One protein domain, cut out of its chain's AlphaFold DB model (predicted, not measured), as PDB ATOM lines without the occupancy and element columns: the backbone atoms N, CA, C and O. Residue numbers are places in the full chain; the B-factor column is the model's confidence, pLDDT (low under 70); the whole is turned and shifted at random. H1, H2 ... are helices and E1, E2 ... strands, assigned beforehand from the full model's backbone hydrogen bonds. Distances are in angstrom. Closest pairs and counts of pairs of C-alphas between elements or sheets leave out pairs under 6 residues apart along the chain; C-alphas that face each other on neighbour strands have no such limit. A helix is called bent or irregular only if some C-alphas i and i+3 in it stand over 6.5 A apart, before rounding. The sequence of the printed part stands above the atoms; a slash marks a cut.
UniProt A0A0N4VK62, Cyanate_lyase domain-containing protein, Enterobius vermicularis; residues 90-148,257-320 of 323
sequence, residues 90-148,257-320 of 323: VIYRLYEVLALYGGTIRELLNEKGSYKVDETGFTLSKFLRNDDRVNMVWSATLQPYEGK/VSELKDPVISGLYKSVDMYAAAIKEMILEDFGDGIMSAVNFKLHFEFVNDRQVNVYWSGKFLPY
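AT A GLANCE: This is residues 90 to 148 and 257 to 320 of the 323 residues of the protein "Cyanate_lyase domain-containing protein" of Enterobius vermicularis (UniProt A0A0N4VK62). A long, twisted antiparallel sheet of five strands has two bent helices, H1 and H2, packed over one side, while its other side is bare. The first arm of H1 and the first arm of H2 lie side by side, running opposite ways, and the second arm of H2 turns off near the E2 to E3 hairpin. The printed part has 123 residues, with two named helices and five named strands in the order H1, E1, E2, E3, H2, E4, E5. The sheet is branched, with E1 and E2 on one side of E3 and E5, followed by E4, on the other; the class is mixed, helices and strands. The whole is compact, with a radius of gyration of the C-alphas of 14.3 A, and elongated in outline, spanning 46 by 30 by 22 A.

IN THESE COORDINATES: H1, residues 90 to 110, begins at C-alpha 90, (165.607, 174.688, -43.138). By its hydrogen bonds it was assigned as one helix, but it is bent: C-alphas 100 and 103 are 7.4 A apart. Its arms are H1a, residues 90 to 100, 15.6 A long, and H1b, residues 103 to 110. E1 is residues 115 to 117, E2 is residues 123 to 130, 20.3 A long, and E3 is residues 133 to 144, 34.4 A long. After the cut comes H2, residues 263 to 287, also assigned as one helix by its hydrogen bonds and also bent, with C-alphas 274 and 277 7.7 A apart. Its arms are H2a, residues 263 to 274, 16.1 A long, and H2b, residues 277 to 287, 15.3 A long. E4, residues 290 to 305, is 35.6 A long and bends by 77 degrees at residue 296. E5, residues 308 to 319, is 34.3 A long and ends at C-alpha 319, (167.423, 185.516, -40.663).

HOW THE PARTS SIT: E3 has three neighbours, each antiparallel to it. E1 is beside residues 142 to 144, with N 116 and O 143 within hydrogen-bond range at 2.9 A. E2 is beside residues 133 to 139 and forms a hairpin with E3, with N 125 and O 137 at 2.8 A. On the other side of E3 is E5, with N 136 and O 313 at 2.8 A. E4 and E5 are an antiparallel hairpin, with N 300 and O 312 at 3.0 A. H1a is on the sheet at a height of 8.7 A and lies over E4; its closest C-alphas to E4 are those of Val 90 and Ile 291, 5.2 A. On the local plane H1a and E4 stand at 53 degrees, slantwise to the strands. H2a is on the sheet too; its closest C-alphas to E1 are those of Pro 263 and Lys 116, 5.2 A. H1a and H2a touch, through residues 268 to 272 of H2a alone, at a shallow tilt of 10 degrees, opposite ways; the C-alphas of Leu 94 and Val 272 are closest, 6.8 A. H1b, also on the sheet, only just touches H2a, with 3 pairs of C-alphas within 8 A, the closest those of Arg 106 and Val 264, 6.0 A. H2b is on the sheet, and its closest C-alphas to E2 are those of Asp 286 and Arg 129, 6.9 A. H1b and H2b are apart. In H1a, H1b, H2a and H2b every O i to N i+4 pair is within hydrogen-bond range.

THE WHOLE: The two C-alphas farthest apart are those of Glu 146 and Tyr 320, 46.3 A. Residues 149 to 256 are not printed, and C-alphas 148 and 257 are 19.4 A apart across this cut, which falls in the link from E3 to H2. The links that are printed whole are tight. The mean pLDDT of the printed part is 89.2; residues 119 to 120, 147 to 148 and 257 to 260 are under 70.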
ATOM      1  N   VAL A  90     166.683 174.802 -44.138       91.75
ATOM      2  CA  VAL A  90     165.607 174.688 -43.138       91.75
ATOM      3  C   VAL A  90     165.321 173.220 -42.862       91.75
ATOM      4  O   VAL A  90     165.298 172.791 -41.709       91.75
ATOM      5  N   ILE A  91     165.157 172.439 -43.929       90.25
ATOM      6  CA  ILE A  91     164.870 171.005 -43.843       90.25
ATOM      7  C   ILE A  91     166.031 170.267 -43.163       90.25
ATOM      8  O   ILE A  91     165.803 169.460 -42.262       90.25
ATOM      9  N   TYR A  92     167.274 170.591 -43.526       85.75
ATOM     10  CA  TYR A  92     168.468 170.040 -42.886       85.75
ATOM     11  C   TYR A  92     168.456 170.235 -41.360       85.75
ATOM     12  O   TYR A  92     168.739 169.300 -40.610       85.75
ATOM     13  N   ARG A  93     168.066 171.425 -40.877       89.50
ATOM     14  CA  ARG A  93     168.011 171.715 -39.433       89.50
ATOM     15  C   ARG A  93     166.962 170.888 -38.695       89.50
ATOM     16  O   ARG A  93     167.185 170.549 -37.537       89.50
ATOM     17  N   LEU A  94     165.859 170.511 -39.343       91.38
ATOM     18  CA  LEU A  94     164.867 169.617 -38.733       91.38
ATOM     19  C   LEU A  94     165.448 168.217 -38.483       91.38
ATOM     20  O   LEU A  94     165.253 167.661 -37.404       91.38
ATOM     21  N   TYR A  95     166.223 167.670 -39.426       87.25
ATOM     22  CA  TYR A  95     166.913 166.394 -39.208       87.25
ATOM     23  C   TYR A  95     168.052 166.500 -38.195       87.25
ATOM     24  O   TYR A  95     168.280 165.560 -37.439       87.25
ATOM     25  N   GLU A  96     168.745 167.636 -38.128       84.81
ATOM     26  CA  GLU A  96     169.751 167.874 -37.090       84.81
ATOM     27  C   GLU A  96     169.122 167.848 -35.689       84.81
ATOM     28  O   GLU A  96     169.665 167.214 -34.784       84.81
ATOM     29  N   VAL A  97     167.929 168.436 -35.515       90.12
ATOM     30  CA  VAL A  97     167.157 168.310 -34.267       90.12
ATOM     31  C   VAL A  97     166.865 166.840 -33.950       90.12
ATOM     32  O   VAL A  97     167.036 166.433 -32.802       90.12
ATOM     33  N   LEU A  98     166.501 166.008 -34.933       87.06
ATOM     34  CA  LEU A  98     166.301 164.568 -34.708       87.06
ATOM     35  C   LEU A  98     167.593 163.823 -34.356       87.06
ATOM     36  O   LEU A  98     167.585 162.967 -33.470       87.06
ATOM     37  N   ALA A  99     168.713 164.154 -34.992       77.88
ATOM     38  CA  ALA A  99     170.008 163.549 -34.688       77.88
ATOM     39  C   ALA A  99     170.487 163.890 -33.263       77.88
ATOM     40  O   ALA A  99     171.112 163.059 -32.589       77.88
ATOM     41  N   LEU A 100     170.168 165.102 -32.798       81.06
ATOM     42  CA  LEU A 100     170.487 165.580 -31.456       81.06
ATOM     43  C   LEU A 100     169.517 165.039 -30.400       81.06
ATOM     44  O   LEU A 100     169.967 164.573 -29.361       81.06
ATOM     45  N   TYR A 101     168.209 165.066 -30.652       89.94
ATOM     46  CA  TYR A 101     167.187 164.857 -29.619       89.94
ATOM     47  C   TYR A 101     166.302 163.624 -29.829       89.94
ATOM     48  O   TYR A 101     165.551 163.262 -28.927       89.94
ATOM     49  N   GLY A 102     166.382 162.934 -30.967       87.50
ATOM     50  CA  GLY A 102     165.556 161.753 -31.240       87.50
ATOM     51  C   GLY A 102     165.766 160.643 -30.206       87.50
ATOM     52  O   GLY A 102     164.800 160.103 -29.670       87.50
ATOM     53  N   GLY A 103     167.025 160.371 -29.845       85.44
ATOM     54  CA  GLY A 103     167.362 159.425 -28.776       85.44
ATOM     55  C   GLY A 103     166.826 159.855 -27.406       85.44
ATOM     56  O   GLY A 103     166.357 159.010 -26.645       85.44
ATOM     57  N   THR A 104     166.828 161.161 -27.126       90.56
ATOM     58  CA  THR A 104     166.265 161.746 -25.902       90.56
ATOM     59  C   THR A 104     164.758 161.534 -25.832       90.56
ATOM     60  O   THR A 104     164.265 161.041 -24.823       90.56
ATOM     61  N   ILE A 105     164.030 161.843 -26.910       93.06
ATOM     62  CA  ILE A 105     162.576 161.635 -26.996       93.06
ATOM     63  C   ILE A 105     162.252 160.155 -26.793       93.06
ATOM     64  O   ILE A 105     161.397 159.828 -25.977       93.06
ATOM     65  N   ARG A 106     162.968 159.261 -27.485       89.88
ATOM     66  CA  ARG A 106     162.809 157.812 -27.324       89.88
ATOM     67  C   ARG A 106     163.021 157.374 -25.877       89.88
ATOM     68  O   ARG A 106     162.221 156.603 -25.360       89.88
ATOM     69  N   GLU A 107     164.091 157.826 -25.233       89.75
ATOM     70  CA  GLU A 107     164.408 157.400 -23.869       89.75
ATOM     71  C   GLU A 107     163.394 157.921 -22.842       89.75
ATOM     72  O   GLU A 107     162.978 157.168 -21.964       89.75
ATOM     73  N   LEU A 108     162.944 159.172 -22.977       93.31
ATOM     74  CA  LEU A 108     161.893 159.736 -22.123       93.31
ATOM     75  C   LEU A 108     160.556 159.015 -22.310       93.31
ATOM     76  O   LEU A 108     159.841 158.757 -21.345       93.31
ATOM     77  N   LEU A 109     160.234 158.649 -23.547       90.56
ATOM     78  CA  LEU A 109     159.043 157.876 -23.867       90.56
ATOM     79  C   LEU A 109     159.124 156.474 -23.240       90.56
ATOM     80  O   LEU A 109     158.166 156.017 -22.615       90.56
ATOM     81  N   ASN A 110     160.286 155.825 -23.351       86.56
ATOM     82  CA  ASN A 110     160.503 154.468 -22.858       86.56
ATOM     83  C   ASN A 110     160.565 154.354 -21.327       86.56
ATOM     84  O   ASN A 110     160.529 153.244 -20.796       86.56
ATOM     85  N   GLU A 111     160.619 155.472 -20.599       87.00
ATOM     86  CA  GLU A 111     160.606 155.473 -19.135       87.00
ATOM     87  C   GLU A 111     159.325 154.856 -18.549       87.00
ATOM     88  O   GLU A 111     159.386 154.194 -17.513       87.00
ATOM     89  N   LYS A 112     158.176 155.040 -19.213       83.50
ATOM     90  CA  LYS A 112     156.879 154.502 -18.757       83.50
ATOM     91  C   LYS A 112     156.531 153.129 -19.334       83.50
ATOM     92  O   LYS A 112     155.540 152.531 -18.922       83.50
ATOM     93  N   GLY A 113     157.328 152.617 -20.267       81.31
ATOM     94  CA  GLY A 113     157.087 151.335 -20.921       81.31
ATOM     95  C   GLY A 113     157.625 151.296 -22.344       81.31
ATOM     96  O   GLY A 113     158.083 152.295 -22.879       81.31
ATOM     97  N   SER A 114     157.559 150.128 -22.977       81.69
ATOM     98  CA  SER A 114     157.941 149.980 -24.381       81.69
ATOM     99  C   SER A 114     156.774 150.348 -25.283       81.69
ATOM    100  O   SER A 114     155.736 149.678 -25.277       81.69
ATOM    101  N   TYR A 115     156.961 151.380 -26.098       83.88
ATOM    102  CA  TYR A 115     155.940 151.824 -27.034       83.88
ATOM    103  C   TYR A 115     156.486 151.956 -28.451       83.88
ATOM    104  O   TYR A 115     157.677 152.144 -28.689       83.88
ATOM    105  N   LYS A 116     155.554 151.913 -29.393       84.31
ATOM    106  CA  LYS A 116     155.714 152.426 -30.746       84.31
ATOM    107  C   LYS A 116     154.742 153.579 -30.938       84.31
ATOM    108  O   LYS A 116     153.709 153.659 -30.263       84.31
ATOM    109  N   VAL A 117     155.062 154.445 -31.885       83.12
ATOM    110  CA  VAL A 117     154.089 155.409 -32.387       83.12
ATOM    111  C   VAL A 117     153.149 154.690 -33.353       83.12
ATOM    112  O   VAL A 117     153.514 153.659 -33.929       83.12
ATOM    113  N   ASP A 118     151.920 155.182 -33.482       77.56
ATOM    114  CA  ASP A 118     151.002 154.710 -34.513       77.56
ATOM    115  C   ASP A 118     151.553 154.918 -35.940       77.56
ATOM    116  O   ASP A 118     152.636 155.463 -36.162       77.56
ATOM    117  N   GLU A 119     150.804 154.440 -36.932       69.00
ATOM    118  CA  GLU A 119     151.220 154.431 -38.339       69.00
ATOM    119  C   GLU A 119     151.484 155.834 -38.907       69.00
ATOM    120  O   GLU A 119     152.258 155.980 -39.854       69.00
ATOM    121  N   THR A 120     150.873 156.861 -38.310       68.62
ATOM    122  CA  THR A 120     151.038 158.267 -38.691       68.62
ATOM    123  C   THR A 120     152.260 158.933 -38.063       68.62
ATOM    124  O   THR A 120     152.650 160.021 -38.491       68.62
ATOM    125  N   GLY A 121     152.910 158.280 -37.097       83.62
ATOM    126  CA  GLY A 121     154.044 158.849 -36.384       83.62
ATOM    127  C   GLY A 121     153.630 160.028 -35.497       83.62
ATOM    128  O   GLY A 121     152.506 160.125 -35.008       83.62
ATOM    129  N   PHE A 122     154.564 160.946 -35.272       93.06
ATOM    130  CA  PHE A 122     154.254 162.232 -34.656       93.06
ATOM    131  C   PHE A 122     153.553 163.151 -35.666       93.06
ATOM    132  O   PHE A 122     153.995 163.324 -36.803       93.06
ATOM    133  N   THR A 123     152.476 163.791 -35.242       94.75
ATOM    134  CA  THR A 123     151.761 164.801 -36.022       94.75
ATOM    135  C   THR A 123     152.202 166.183 -35.569       94.75
ATOM    136  O   THR A 123     152.214 166.459 -34.371       94.75
ATOM    137  N   LEU A 124     152.534 167.074 -36.508       96.69
ATOM    138  CA  LEU A 124     152.681 168.492 -36.191       96.69
ATOM    139  C   LEU A 124     151.294 169.032 -35.826       96.69
ATOM    140  O   LEU A 124     150.420 169.125 -36.679       96.69
ATOM    141  N   SER A 125     151.070 169.302 -34.544       93.94
ATOM    142  CA  SER A 125     149.758 169.667 -33.999       93.94
ATOM    143  C   SER A 125     149.582 171.159 -33.778       93.94
ATOM    144  O   SER A 125     148.451 171.601 -33.590       93.94
ATOM    145  N   LYS A 126     150.688 171.914 -33.710       96.56
ATOM    146  CA  LYS A 126     150.689 173.381 -33.667       96.56
ATOM    147  C   LYS A 126     151.973 173.931 -34.275       96.56
ATOM    148  O   LYS A 126     153.057 173.473 -33.916       96.56
ATOM    149  N   PHE A 127     151.848 174.980 -35.088       96.94
ATOM    150  CA  PHE A 127     152.949 175.859 -35.489       96.94
ATOM    151  C   PHE A 127     152.688 177.290 -34.996       96.94
ATOM    152  O   PHE A 127     151.712 177.941 -35.389       96.94
ATOM    153  N   LEU A 128     153.548 177.782 -34.106       93.75
ATOM    154  CA  LEU A 128     153.351 179.028 -33.369       93.75
ATOM    155  C   LEU A 128     154.548 179.965 -33.542       93.75
ATOM    156  O   LEU A 128     155.697 179.603 -33.270       93.75
ATOM    157  N   ARG A 129     154.246 181.213 -33.901       87.75
ATOM    158  CA  ARG A 129     155.189 182.325 -33.839       87.75
ATOM    159  C   ARG A 129     155.140 182.952 -32.448       87.75
ATOM    160  O   ARG A 129     154.074 183.372 -32.008       87.75
ATOM    161  N   ASN A 130     156.287 183.013 -31.775       86.06
ATOM    162  CA  ASN A 130     156.450 183.780 -30.542       86.06
ATOM    163  C   ASN A 130     157.794 184.513 -30.593       86.06
ATOM    164  O   ASN A 130     158.837 183.858 -30.611       86.06
ATOM    165  N   ASP A 131     157.750 185.841 -30.657       84.94
ATOM    166  CA  ASP A 131     158.920 186.711 -30.794       84.94
ATOM    167  C   ASP A 131     159.877 186.262 -31.917       84.94
ATOM    168  O   ASP A 131     159.497 186.190 -33.090       84.94
ATOM    169  N   ASP A 132     161.119 185.948 -31.546       92.94
ATOM    170  CA  ASP A 132     162.208 185.491 -32.401       92.94
ATOM    171  C   ASP A 132     162.360 183.960 -32.396       92.94
ATOM    172  O   ASP A 132     163.434 183.452 -32.721       92.94
ATOM    173  N   ARG A 133     161.323 183.199 -32.012       96.62
ATOM    174  CA  ARG A 133     161.366 181.729 -31.951       96.62
ATOM    175  C   ARG A 133     160.287 181.066 -32.798       96.62
ATOM    176  O   ARG A 133     159.101 181.392 -32.717       96.62
ATOM    177  N   VAL A 134     160.715 180.043 -33.532       97.31
ATOM    178  CA  VAL A 134     159.850 179.068 -34.199       97.31
ATOM    179  C   VAL A 134     159.465 178.014 -33.167       97.31
ATOM    180  O   VAL A 134     160.342 177.334 -32.626       97.31
ATOM    181  N   ASN A 135     158.169 177.890 -32.874       97.56
ATOM    182  CA  ASN A 135     157.660 176.922 -31.906       97.56
ATOM    183  C   ASN A 135     156.747 175.908 -32.591       97.56
ATOM    184  O   ASN A 135     155.827 176.273 -33.324       97.56
ATOM    185  N   MET A 136     156.982 174.633 -32.316       97.94
ATOM    186  CA  MET A 136     156.211 173.520 -32.849       97.94
ATOM    187  C   MET A 136     155.809 172.581 -31.722       97.94
ATOM    188  O   MET A 136     156.597 172.329 -30.810       97.94
ATOM    189  N   VAL A 137     154.592 172.053 -31.801       98.00
ATOM    190  CA  VAL A 137     154.121 170.978 -30.923       98.00
ATOM    191  C   VAL A 137     153.887 169.746 -31.773       98.00
ATOM    192  O   VAL A 137     153.123 169.797 -32.735       98.00
ATOM    193  N   TRP A 138     154.542 168.653 -31.407       97.62
ATOM    194  CA  TRP A 138     154.428 167.355 -32.050       97.62
ATOM    195  C   TRP A 138     153.692 166.407 -31.118       97.62
ATOM    196  O   TRP A 138     154.181 166.127 -30.025       97.62
ATOM    197  N   SER A 139     152.538 165.903 -31.539       96.50
ATOM    198  CA  SER A 139     151.747 164.971 -30.736       96.50
ATOM    199  C   SER A 139     151.779 163.574 -31.334       96.50
ATOM    200  O   SER A 139     151.815 163.410 -32.552       96.50
ATOM    201  N   ALA A 140     151.749 162.556 -30.481       94.88
ATOM    202  CA  ALA A 140     151.713 161.161 -30.906       94.88
ATOM    203  C   ALA A 140     150.794 160.335 -30.008       94.88
ATOM    204  O   ALA A 140     150.768 160.528 -28.788       94.88
ATOM    205  N   THR A 141     150.092 159.375 -30.614       93.19
ATOM    206  CA  THR A 141     149.398 158.314 -29.878       93.19
ATOM    207  C   THR A 141     150.305 157.095 -29.773       93.19
ATOM    208  O   THR A 141     150.880 156.626 -30.757       93.19
ATOM    209  N   LEU A 142     150.425 156.566 -28.560       91.06
ATOM    210  CA  LEU A 142     151.274 155.434 -28.238       91.06
ATOM    211  C   LEU A 142     150.507 154.114 -28.346       91.06
ATOM    212  O   LEU A 142     149.347 153.972 -27.922       91.06
ATOM    213  N   GLN A 143     151.197 153.109 -28.869       89.38
ATOM    214  CA  GLN A 143     150.773 151.716 -28.833       89.38
ATOM    215  C   GLN A 143     151.828 150.892 -28.091       89.38
ATOM    216  O   GLN A 143     153.019 151.129 -28.301       89.38
ATOM    217  N   PRO A 144     151.427 149.921 -27.251       87.25
ATOM    218  CA  PRO A 144     152.373 148.980 -26.662       87.25
ATOM    219  C   PRO A 144     153.231 148.310 -27.740       87.25
ATOM    220  O   PRO A 144     152.751 148.010 -28.840       87.25
ATOM    221  N   TYR A 145     154.502 148.088 -27.425       83.44
ATOM    222  CA  TYR A 145     155.455 147.453 -28.324       83.44
ATOM    223  C   TYR A 145     156.197 146.328 -27.605       83.44
ATOM    224  O   TYR A 145     156.911 146.562 -26.635       83.44
ATOM    225  N   GLU A 146     156.030 145.104 -28.106       77.38
ATOM    226  CA  GLU A 146     156.640 143.885 -27.550       77.38
ATOM    227  C   GLU A 146     157.968 143.510 -28.229       77.38
ATOM    228  O   GLU A 146     158.563 142.476 -27.924       77.38
ATOM    229  N   GLY A 147     158.453 144.327 -29.172       68.38
ATOM    230  CA  GLY A 147     159.737 144.075 -29.819       68.38
ATOM    231  C   GLY A 147     160.895 144.192 -28.829       68.38
ATOM    232  O   GLY A 147     160.873 145.014 -27.910       68.38
ATOM    233  N   LYS A 148     161.927 143.361 -29.018       56.88
ATOM    234  CA  LYS A 148     163.145 143.424 -28.205       56.88
ATOM    235  C   LYS A 148     163.786 144.800 -28.378       56.88
ATOM    236  O   LYS A 148     164.201 145.145 -29.479       56.88
ATOM    237  N   VAL A 257     165.633 156.130 -43.904       52.91
ATOM    238  CA  VAL A 257     164.560 156.050 -42.894       52.91
ATOM    239  C   VAL A 257     163.900 154.664 -42.876       52.91
ATOM    240  O   VAL A 257     163.430 154.217 -41.828       52.91
ATOM    241  N   SER A 258     163.919 153.944 -44.007       54.91
ATOM    242  CA  SER A 258     163.418 152.567 -44.117       54.91
ATOM    243  C   SER A 258     164.269 151.515 -43.398       54.91
ATOM    244  O   SER A 258     163.789 150.408 -43.181       54.91
ATOM    245  N   GLU A 259     165.514 151.831 -43.046       60.34
ATOM    246  CA  GLU A 259     166.455 150.927 -42.364       60.34
ATOM    247  C   GLU A 259     166.484 151.154 -40.844       60.34
ATOM    248  O   GLU A 259     167.082 150.374 -40.104       60.34
ATOM    249  N   LEU A 260     165.793 152.188 -40.348       65.69
ATOM    250  CA  LEU A 260     165.664 152.451 -38.917       65.69
ATOM    251  C   LEU A 260     164.751 151.407 -38.261       65.69
ATOM    252  O   LEU A 260     163.538 151.406 -38.472       65.69
ATOM    253  N   LYS A 261     165.336 150.547 -37.421       72.06
ATOM    254  CA  LYS A 261     164.615 149.482 -36.698       72.06
ATOM    255  C   LYS A 261     163.784 149.991 -35.518       72.06
ATOM    256  O   LYS A 261     162.784 149.375 -35.161       72.06
ATOM    257  N   ASP A 262     164.201 151.093 -34.894       80.06
ATOM    258  CA  ASP A 262     163.523 151.641 -33.719       80.06
ATOM    259  C   ASP A 262     162.215 152.348 -34.127       80.06
ATOM    260  O   ASP A 262     162.259 153.304 -34.910       80.06
ATOM    261  N   PRO A 263     161.048 151.916 -33.616       82.88
ATOM    262  CA  PRO A 263     159.760 152.425 -34.075       82.88
ATOM    263  C   PRO A 263     159.495 153.880 -33.665       82.88
ATOM    264  O   PRO A 263     158.750 154.572 -34.358       82.88
ATOM    265  N   VAL A 264     160.094 154.365 -32.572       85.50
ATOM    266  CA  VAL A 264     159.957 155.766 -32.150       85.50
ATOM    267  C   VAL A 264     160.841 156.653 -33.017       85.50
ATOM    268  O   VAL A 264     160.371 157.663 -33.538       85.50
ATOM    269  N   ILE A 265     162.100 156.255 -33.226       84.00
ATOM    270  CA  ILE A 265     163.034 157.009 -34.070       84.00
ATOM    271  C   ILE A 265     162.537 157.040 -35.516       84.00
ATOM    272  O   ILE A 265     162.411 158.120 -36.086       84.00
ATOM    273  N   SER A 266     162.175 155.890 -36.097       82.06
ATOM    274  CA  SER A 266     161.600 155.833 -37.447       82.06
ATOM    275  C   SER A 266     160.345 156.709 -37.556       82.06
ATOM    276  O   SER A 266     160.206 157.458 -38.521       82.06
ATOM    277  N   GLY A 267     159.471 156.689 -36.540       86.69
ATOM    278  CA  GLY A 267     158.300 157.562 -36.463       86.69
ATOM    279  C   GLY A 267     158.651 159.051 -36.532       86.69
ATOM    280  O   GLY A 267     158.063 159.769 -37.331       86.69
ATOM    281  N   LEU A 268     159.645 159.508 -35.763       88.94
ATOM    282  CA  LEU A 268     160.104 160.904 -35.775       88.94
ATOM    283  C   LEU A 268     160.633 161.348 -37.147       88.94
ATOM    284  O   LEU A 268     160.293 162.437 -37.610       88.94
ATOM    285  N   TYR A 269     161.443 160.518 -37.811       86.50
ATOM    286  CA  TYR A 269     161.969 160.842 -39.143       86.50
ATOM    287  C   TYR A 269     160.854 160.916 -40.190       86.50
ATOM    288  O   TYR A 269     160.800 161.891 -40.936       86.50
ATOM    289  N   LYS A 270     159.911 159.963 -40.179       85.62
ATOM    290  CA  LYS A 270     158.729 159.991 -41.059       85.62
ATOM    291  C   LYS A 270     157.884 161.246 -40.845       85.62
ATOM    292  O   LYS A 270     157.374 161.816 -41.806       85.62
ATOM    293  N   SER A 271     157.752 161.697 -39.600       90.38
ATOM    294  CA  SER A 271     157.066 162.947 -39.273       90.38
ATOM    295  C   SER A 271     157.776 164.160 -39.860       90.38
ATOM    296  O   SER A 271     157.129 165.024 -40.448       90.38
ATOM    297  N   VAL A 272     159.105 164.231 -39.761       90.81
ATOM    298  CA  VAL A 272     159.854 165.310 -40.416       90.81
ATOM    299  C   VAL A 272     159.716 165.220 -41.935       90.81
ATOM    300  O   VAL A 272     159.399 166.236 -42.541       90.81
ATOM    301  N   ASP A 273     159.822 164.040 -42.554       86.38
ATOM    302  CA  ASP A 273     159.593 163.869 -44.001       86.38
ATOM    303  C   ASP A 273     158.205 164.383 -44.437       86.38
ATOM    304  O   ASP A 273     158.066 165.065 -45.455       86.38
ATOM    305  N   MET A 274     157.176 164.100 -43.631       88.69
ATOM    306  CA  MET A 274     155.794 164.526 -43.865       88.69
ATOM    307  C   MET A 274     155.629 166.050 -43.793       88.69
ATOM    308  O   MET A 274     154.942 166.630 -44.635       88.69
ATOM    309  N   TYR A 275     156.247 166.716 -42.815       94.12
ATOM    310  CA  TYR A 275     155.967 168.127 -42.513       94.12
ATOM    311  C   TYR A 275     157.075 169.104 -42.929       94.12
ATOM    312  O   TYR A 275     156.823 170.304 -42.950       94.12
ATOM    313  N   ALA A 276     158.280 168.653 -43.294       92.81
ATOM    314  CA  ALA A 276     159.442 169.523 -43.511       92.81
ATOM    315  C   ALA A 276     159.203 170.614 -44.563       92.81
ATOM    316  O   ALA A 276     159.521 171.780 -44.327       92.81
ATOM    317  N   ALA A 277     158.590 170.259 -45.696       91.69
ATOM    318  CA  ALA A 277     158.240 171.225 -46.735       91.69
ATOM    319  C   ALA A 277     157.224 172.264 -46.228       91.69
ATOM    320  O   ALA A 277     157.376 173.451 -46.490       91.69
ATOM    321  N   ALA A 278     156.232 171.838 -45.442       95.12
ATOM    322  CA  ALA A 278     155.247 172.746 -44.869       95.12
ATOM    323  C   ALA A 278     155.845 173.659 -43.796       95.12
ATOM    324  O   ALA A 278     155.558 174.850 -43.770       95.12
ATOM    325  N   ILE A 279     156.710 173.122 -42.933       97.06
ATOM    326  CA  ILE A 279     157.429 173.889 -41.912       97.06
ATOM    327  C   ILE A 279     158.299 174.956 -42.569       97.06
ATOM    328  O   ILE A 279     158.299 176.093 -42.109       97.06
ATOM    329  N   LYS A 280     158.996 174.621 -43.660       95.50
ATOM    330  CA  LYS A 280     159.773 175.595 -44.430       95.50
ATOM    331  C   LYS A 280     158.903 176.754 -44.915       95.50
ATOM    332  O   LYS A 280     159.258 177.905 -44.687       95.50
ATOM    333  N   GLU A 281     157.778 176.456 -45.559       95.25
ATOM    334  CA  GLU A 281     156.868 177.490 -46.071       95.25
ATOM    335  C   GLU A 281     156.255 178.324 -44.932       95.25
ATOM    336  O   GLU A 281     156.174 179.543 -45.043       95.25
ATOM    337  N   MET A 282     155.895 177.701 -43.804       96.94
ATOM    338  CA  MET A 282     155.389 178.423 -42.631       96.94
ATOM    339  C   MET A 282     156.454 179.312 -41.978       96.94
ATOM    340  O   MET A 282     156.136 180.421 -41.564       96.94
ATOM    341  N   ILE A 283     157.717 178.870 -41.900       96.69
ATOM    342  CA  ILE A 283     158.828 179.714 -41.428       96.69
ATOM    343  C   ILE A 283     159.017 180.903 -42.373       96.69
ATOM    344  O   ILE A 283     159.124 182.034 -41.904       96.69
ATOM    345  N   LEU A 284     159.008 180.658 -43.686       95.12
ATOM    346  CA  LEU A 284     159.162 181.702 -44.692       95.12
ATOM    347  C   LEU A 284     158.041 182.752 -44.612       95.12
ATOM    348  O   LEU A 284     158.337 183.943 -44.661       95.12
ATOM    349  N   GLU A 285     156.778 182.336 -44.457       95.06
ATOM    350  CA  GLU A 285     155.637 183.259 -44.326       95.06
ATOM    351  C   GLU A 285     155.668 184.034 -42.997       95.06
ATOM    352  O   GLU A 285     155.486 185.253 -42.989       95.06
ATOM    353  N   ASP A 286     155.918 183.357 -41.871       94.44
ATOM    354  CA  ASP A 286     155.810 183.976 -40.544       94.44
ATOM    355  C   ASP A 286     157.047 184.811 -40.158       94.44
ATOM    356  O   ASP A 286     156.913 185.760 -39.377       94.44
ATOM    357  N   PHE A 287     158.241 184.468 -40.658       94.62
ATOM    358  CA  PHE A 287     159.517 185.060 -40.225       94.62
ATOM    359  C   PHE A 287     160.374 185.631 -41.363       94.62
ATOM    360  O   PHE A 287     161.245 186.464 -41.096       94.62
ATOM    361  N   GLY A 288     160.134 185.229 -42.612       93.81
ATOM    362  CA  GLY A 288     160.988 185.554 -43.753       93.81
ATOM    363  C   GLY A 288     162.104 184.532 -43.977       93.81
ATOM    364  O   GLY A 288     162.094 183.430 -43.429       93.81
ATOM    365  N   ASP A 289     163.067 184.892 -44.824       94.56
ATOM    366  CA  ASP A 289     164.140 183.985 -45.231       94.56
ATOM    367  C   ASP A 289     165.165 183.769 -44.104       94.56
ATOM    368  O   ASP A 289     165.706 184.717 -43.526       94.56
ATOM    369  N   GLY A 290     165.414 182.505 -43.762       94.88
ATOM    370  CA  GLY A 290     166.224 182.126 -42.612       94.88
ATOM    371  C   GLY A 290     165.997 180.685 -42.165       94.88
ATOM    372  O   GLY A 290     165.377 179.884 -42.862       94.88
ATOM    373  N   ILE A 291     166.503 180.345 -40.977       95.38
ATOM    374  CA  ILE A 291     166.387 179.001 -40.385       95.38
ATOM    375  C   ILE A 291     165.976 179.043 -38.923       95.38
ATOM    376  O   ILE A 291     166.240 179.999 -38.196       95.38
ATOM    377  N   MET A 292     165.408 177.935 -38.455       95.75
ATOM    378  CA  MET A 292     165.322 177.641 -37.032       95.75
ATOM    379  C   MET A 292     166.657 177.056 -36.543       95.75
ATOM    380  O   MET A 292     167.159 176.076 -37.090       95.75
ATOM    381  N   SER A 293     167.229 177.633 -35.488       94.50
ATOM    382  CA  SER A 293     168.443 177.118 -34.854       94.50
ATOM    383  C   SER A 293     168.188 175.779 -34.158       94.50
ATOM    384  O   SER A 293     167.296 175.685 -33.314       94.50
ATOM    385  N   ALA A 294     169.034 174.782 -34.431       88.94
ATOM    386  CA  ALA A 294     169.133 173.551 -33.639       88.94
ATOM    387  C   ALA A 294     170.106 173.682 -32.443       88.94
ATOM    388  O   ALA A 294     170.253 172.751 -31.659       88.94
ATOM    389  N   VAL A 295     170.771 174.839 -32.296       88.88
ATOM    390  CA  VAL A 295     171.733 175.125 -31.214       88.88
ATOM    391  C   VAL A 295     171.083 175.960 -30.115       88.88
ATOM    392  O   VAL A 295     171.056 175.546 -28.960       88.88
ATOM    393  N   ASN A 296     170.507 177.121 -30.456       95.00
ATOM    394  CA  ASN A 296     169.640 177.863 -29.536       95.00
ATOM    395  C   ASN A 296     168.233 177.257 -29.588       95.00
ATOM    396  O   ASN A 296     167.273 177.862 -30.075       95.00
ATOM    397  N   PHE A 297     168.155 176.022 -29.106       95.88
ATOM    398  CA  PHE A 297     166.998 175.153 -29.183       95.88
ATOM    399  C   PHE A 297     166.604 174.665 -27.789       95.88
ATOM    400  O   PHE A 297     167.454 174.431 -26.931       95.88
ATOM    401  N   LYS A 298     165.300 174.524 -27.563       96.06
ATOM    402  CA  LYS A 298     164.726 173.943 -26.351       96.06
ATOM    403  C   LYS A 298     163.781 172.817 -26.750       96.06
ATOM    404  O   LYS A 298     162.903 173.022 -27.589       96.06
ATOM    405  N   LEU A 299     163.975 171.661 -26.119       97.81
ATOM    406  CA  LEU A 299     163.069 170.521 -26.162       97.81
ATOM    407  C   LEU A 299     162.274 170.494 -24.859       97.81
ATOM    408  O   LEU A 299     162.870 170.618 -23.790       97.81
ATOM    409  N   HIS A 300     160.968 170.278 -24.944       98.00
ATOM    410  CA  HIS A 300     160.176 169.860 -23.794       98.00
ATOM    411  C   HIS A 300     159.330 168.640 -24.155       98.00
ATOM    412  O   HIS A 300     158.808 168.559 -25.266       98.00
ATOM    413  N   PHE A 301     159.236 167.681 -23.241       97.25
ATOM    414  CA  PHE A 301     158.502 166.436 -23.425       97.25
ATOM    415  C   PHE A 301     157.518 166.227 -22.276       97.25
ATOM    416  O   PHE A 301     157.893 166.293 -21.100       97.25
ATOM    417  N   GLU A 302     156.276 165.889 -22.616       96.06
ATOM    418  CA  GLU A 302     155.243 165.559 -21.638       96.06
ATOM    419  C   GLU A 302     154.338 164.415 -22.113       96.06
ATOM    420  O   GLU A 302     154.070 164.236 -23.304       96.06
ATOM    421  N   PHE A 303     153.815 163.666 -21.144       95.12
ATOM    422  CA  PHE A 303     152.674 162.784 -21.353       95.12
ATOM    423  C   PHE A 303     151.393 163.586 -21.118       95.12
ATOM    424  O   PHE A 303     151.185 164.096 -20.020       95.12
ATOM    425  N   VAL A 304     150.520 163.645 -22.122       95.44
ATOM    426  CA  VAL A 304     149.160 164.195 -21.990       95.44
ATOM    427  C   VAL A 304     148.284 163.230 -21.190       95.44
ATOM    428  O   VAL A 304     147.456 163.636 -20.379       95.44
ATOM    429  N   ASN A 305     148.473 161.934 -21.429       93.00
ATOM    430  CA  ASN A 305     147.900 160.818 -20.681       93.00
ATOM    431  C   ASN A 305     148.749 159.561 -20.941       93.00
ATOM    432  O   ASN A 305     149.794 159.633 -21.586       93.00
ATOM    433  N   ASP A 306     148.298 158.395 -20.479       88.94
ATOM    434  CA  ASP A 306     149.043 157.131 -20.591       88.94
ATOM    435  C   ASP A 306     149.322 156.675 -22.032       88.94
ATOM    436  O   ASP A 306     150.145 155.788 -22.258       88.94
ATOM    437  N   ARG A 307     148.629 157.250 -23.021       90.00
ATOM    438  CA  ARG A 307     148.737 156.863 -24.433       90.00
ATOM    439  C   ARG A 307     148.974 158.031 -25.376       90.00
ATOM    440  O   ARG A 307     148.944 157.822 -26.584       90.00
ATOM    441  N   GLN A 308     149.187 159.236 -24.868       93.19
ATOM    442  CA  GLN A 308     149.384 160.422 -25.692       93.19
ATOM    443  C   GLN A 308     150.518 161.261 -25.132       93.19
ATOM    444  O   GLN A 308     150.587 161.504 -23.927       93.19
ATOM    445  N   VAL A 309     151.387 161.720 -26.023       95.75
ATOM    446  CA  VAL A 309     152.544 162.552 -25.685       95.75
ATOM    447  C   VAL A 309     152.567 163.803 -26.541       95.75
ATOM    448  O   VAL A 309     152.129 163.772 -27.693       95.75
ATOM    449  N   ASN A 310     153.133 164.869 -25.982       97.69
ATOM    450  CA  ASN A 310     153.502 166.076 -26.704       97.69
ATOM    451  C   ASN A 310     155.014 166.296 -26.605       97.69
ATOM    452  O   ASN A 310     155.622 166.140 -25.543       97.69
ATOM    453  N   VAL A 311     155.605 166.720 -27.716       97.88
ATOM    454  CA  VAL A 311     156.998 167.145 -27.810       97.88
ATOM    455  C   VAL A 311     157.033 168.562 -28.361       97.88
ATOM    456  O   VAL A 311     156.570 168.832 -29.466       97.88
ATOM    457  N   TYR A 312     157.596 169.478 -27.590       98.12
ATOM    458  CA  TYR A 312     157.679 170.892 -27.917       98.12
ATOM    459  C   TYR A 312     159.070 171.199 -28.440       98.12
ATOM    460  O   TYR A 312     160.071 170.960 -27.761       98.12
ATOM    461  N   TRP A 313     159.127 171.735 -29.650       97.88
ATOM    462  CA  TRP A 313     160.351 172.208 -30.277       97.88
ATOM    463  C   TRP A 313     160.310 173.723 -30.301       97.88
ATOM    464  O   TRP A 313     159.367 174.307 -30.830       97.88
ATOM    465  N   SER A 314     161.329 174.363 -29.742       97.69
ATOM    466  CA  SER A 314     161.446 175.817 -29.754       97.69
ATOM    467  C   SER A 314     162.856 176.206 -30.155       97.69
ATOM    468  O   SER A 314     163.782 176.089 -29.351       97.69
ATOM    469  N   GLY A 315     163.038 176.691 -31.379       97.44
ATOM    470  CA  GLY A 315     164.333 177.149 -31.882       97.44
ATOM    471  C   GLY A 315     164.319 178.635 -32.214       97.44
ATOM    472  O   GLY A 315     163.338 179.148 -32.751       97.44
ATOM    473  N   LYS A 316     165.408 179.341 -31.896       97.25
ATOM    474  CA  LYS A 316     165.580 180.745 -32.299       97.25
ATOM    475  C   LYS A 316     165.613 180.855 -33.826       97.25
ATOM    476  O   LYS A 316     166.351 180.107 -34.468       97.25
ATOM    477  N   PHE A 317     164.842 181.776 -34.389       97.25
ATOM    478  CA  PHE A 317     164.888 182.131 -35.800       97.25
ATOM    479  C   PHE A 317     166.158 182.934 -36.099       97.25
ATOM    480  O   PHE A 317     166.524 183.850 -35.359       97.25
ATOM    481  N   LEU A 318     166.839 182.565 -37.179       96.19
ATOM    482  CA  LEU A 318     168.060 183.196 -37.655       96.19
ATOM    483  C   LEU A 318     167.816 183.674 -39.093       96.19
ATOM    484  O   LEU A 318     167.797 182.828 -39.992       96.19
ATOM    485  N   PRO A 319     167.606 184.985 -39.320       95.56
ATOM    486  CA  PRO A 319     167.423 185.516 -40.663       95.56
ATOM    487  C   PRO A 319     168.721 185.400 -41.462       95.56
ATOM    488  O   PRO A 319     169.814 185.563 -40.907       95.56
ATOM    489  N   TYR A 320     168.612 185.171 -42.768       93.06
ATOM    490  CA  TYR A 320     169.768 185.320 -43.643       93.06
ATOM    491  C   TYR A 320     170.087 186.792 -43.857       93.06
ATOM    492  O   TYR A 320     169.217 187.606 -44.160       93.06
TER     493      TYR A 320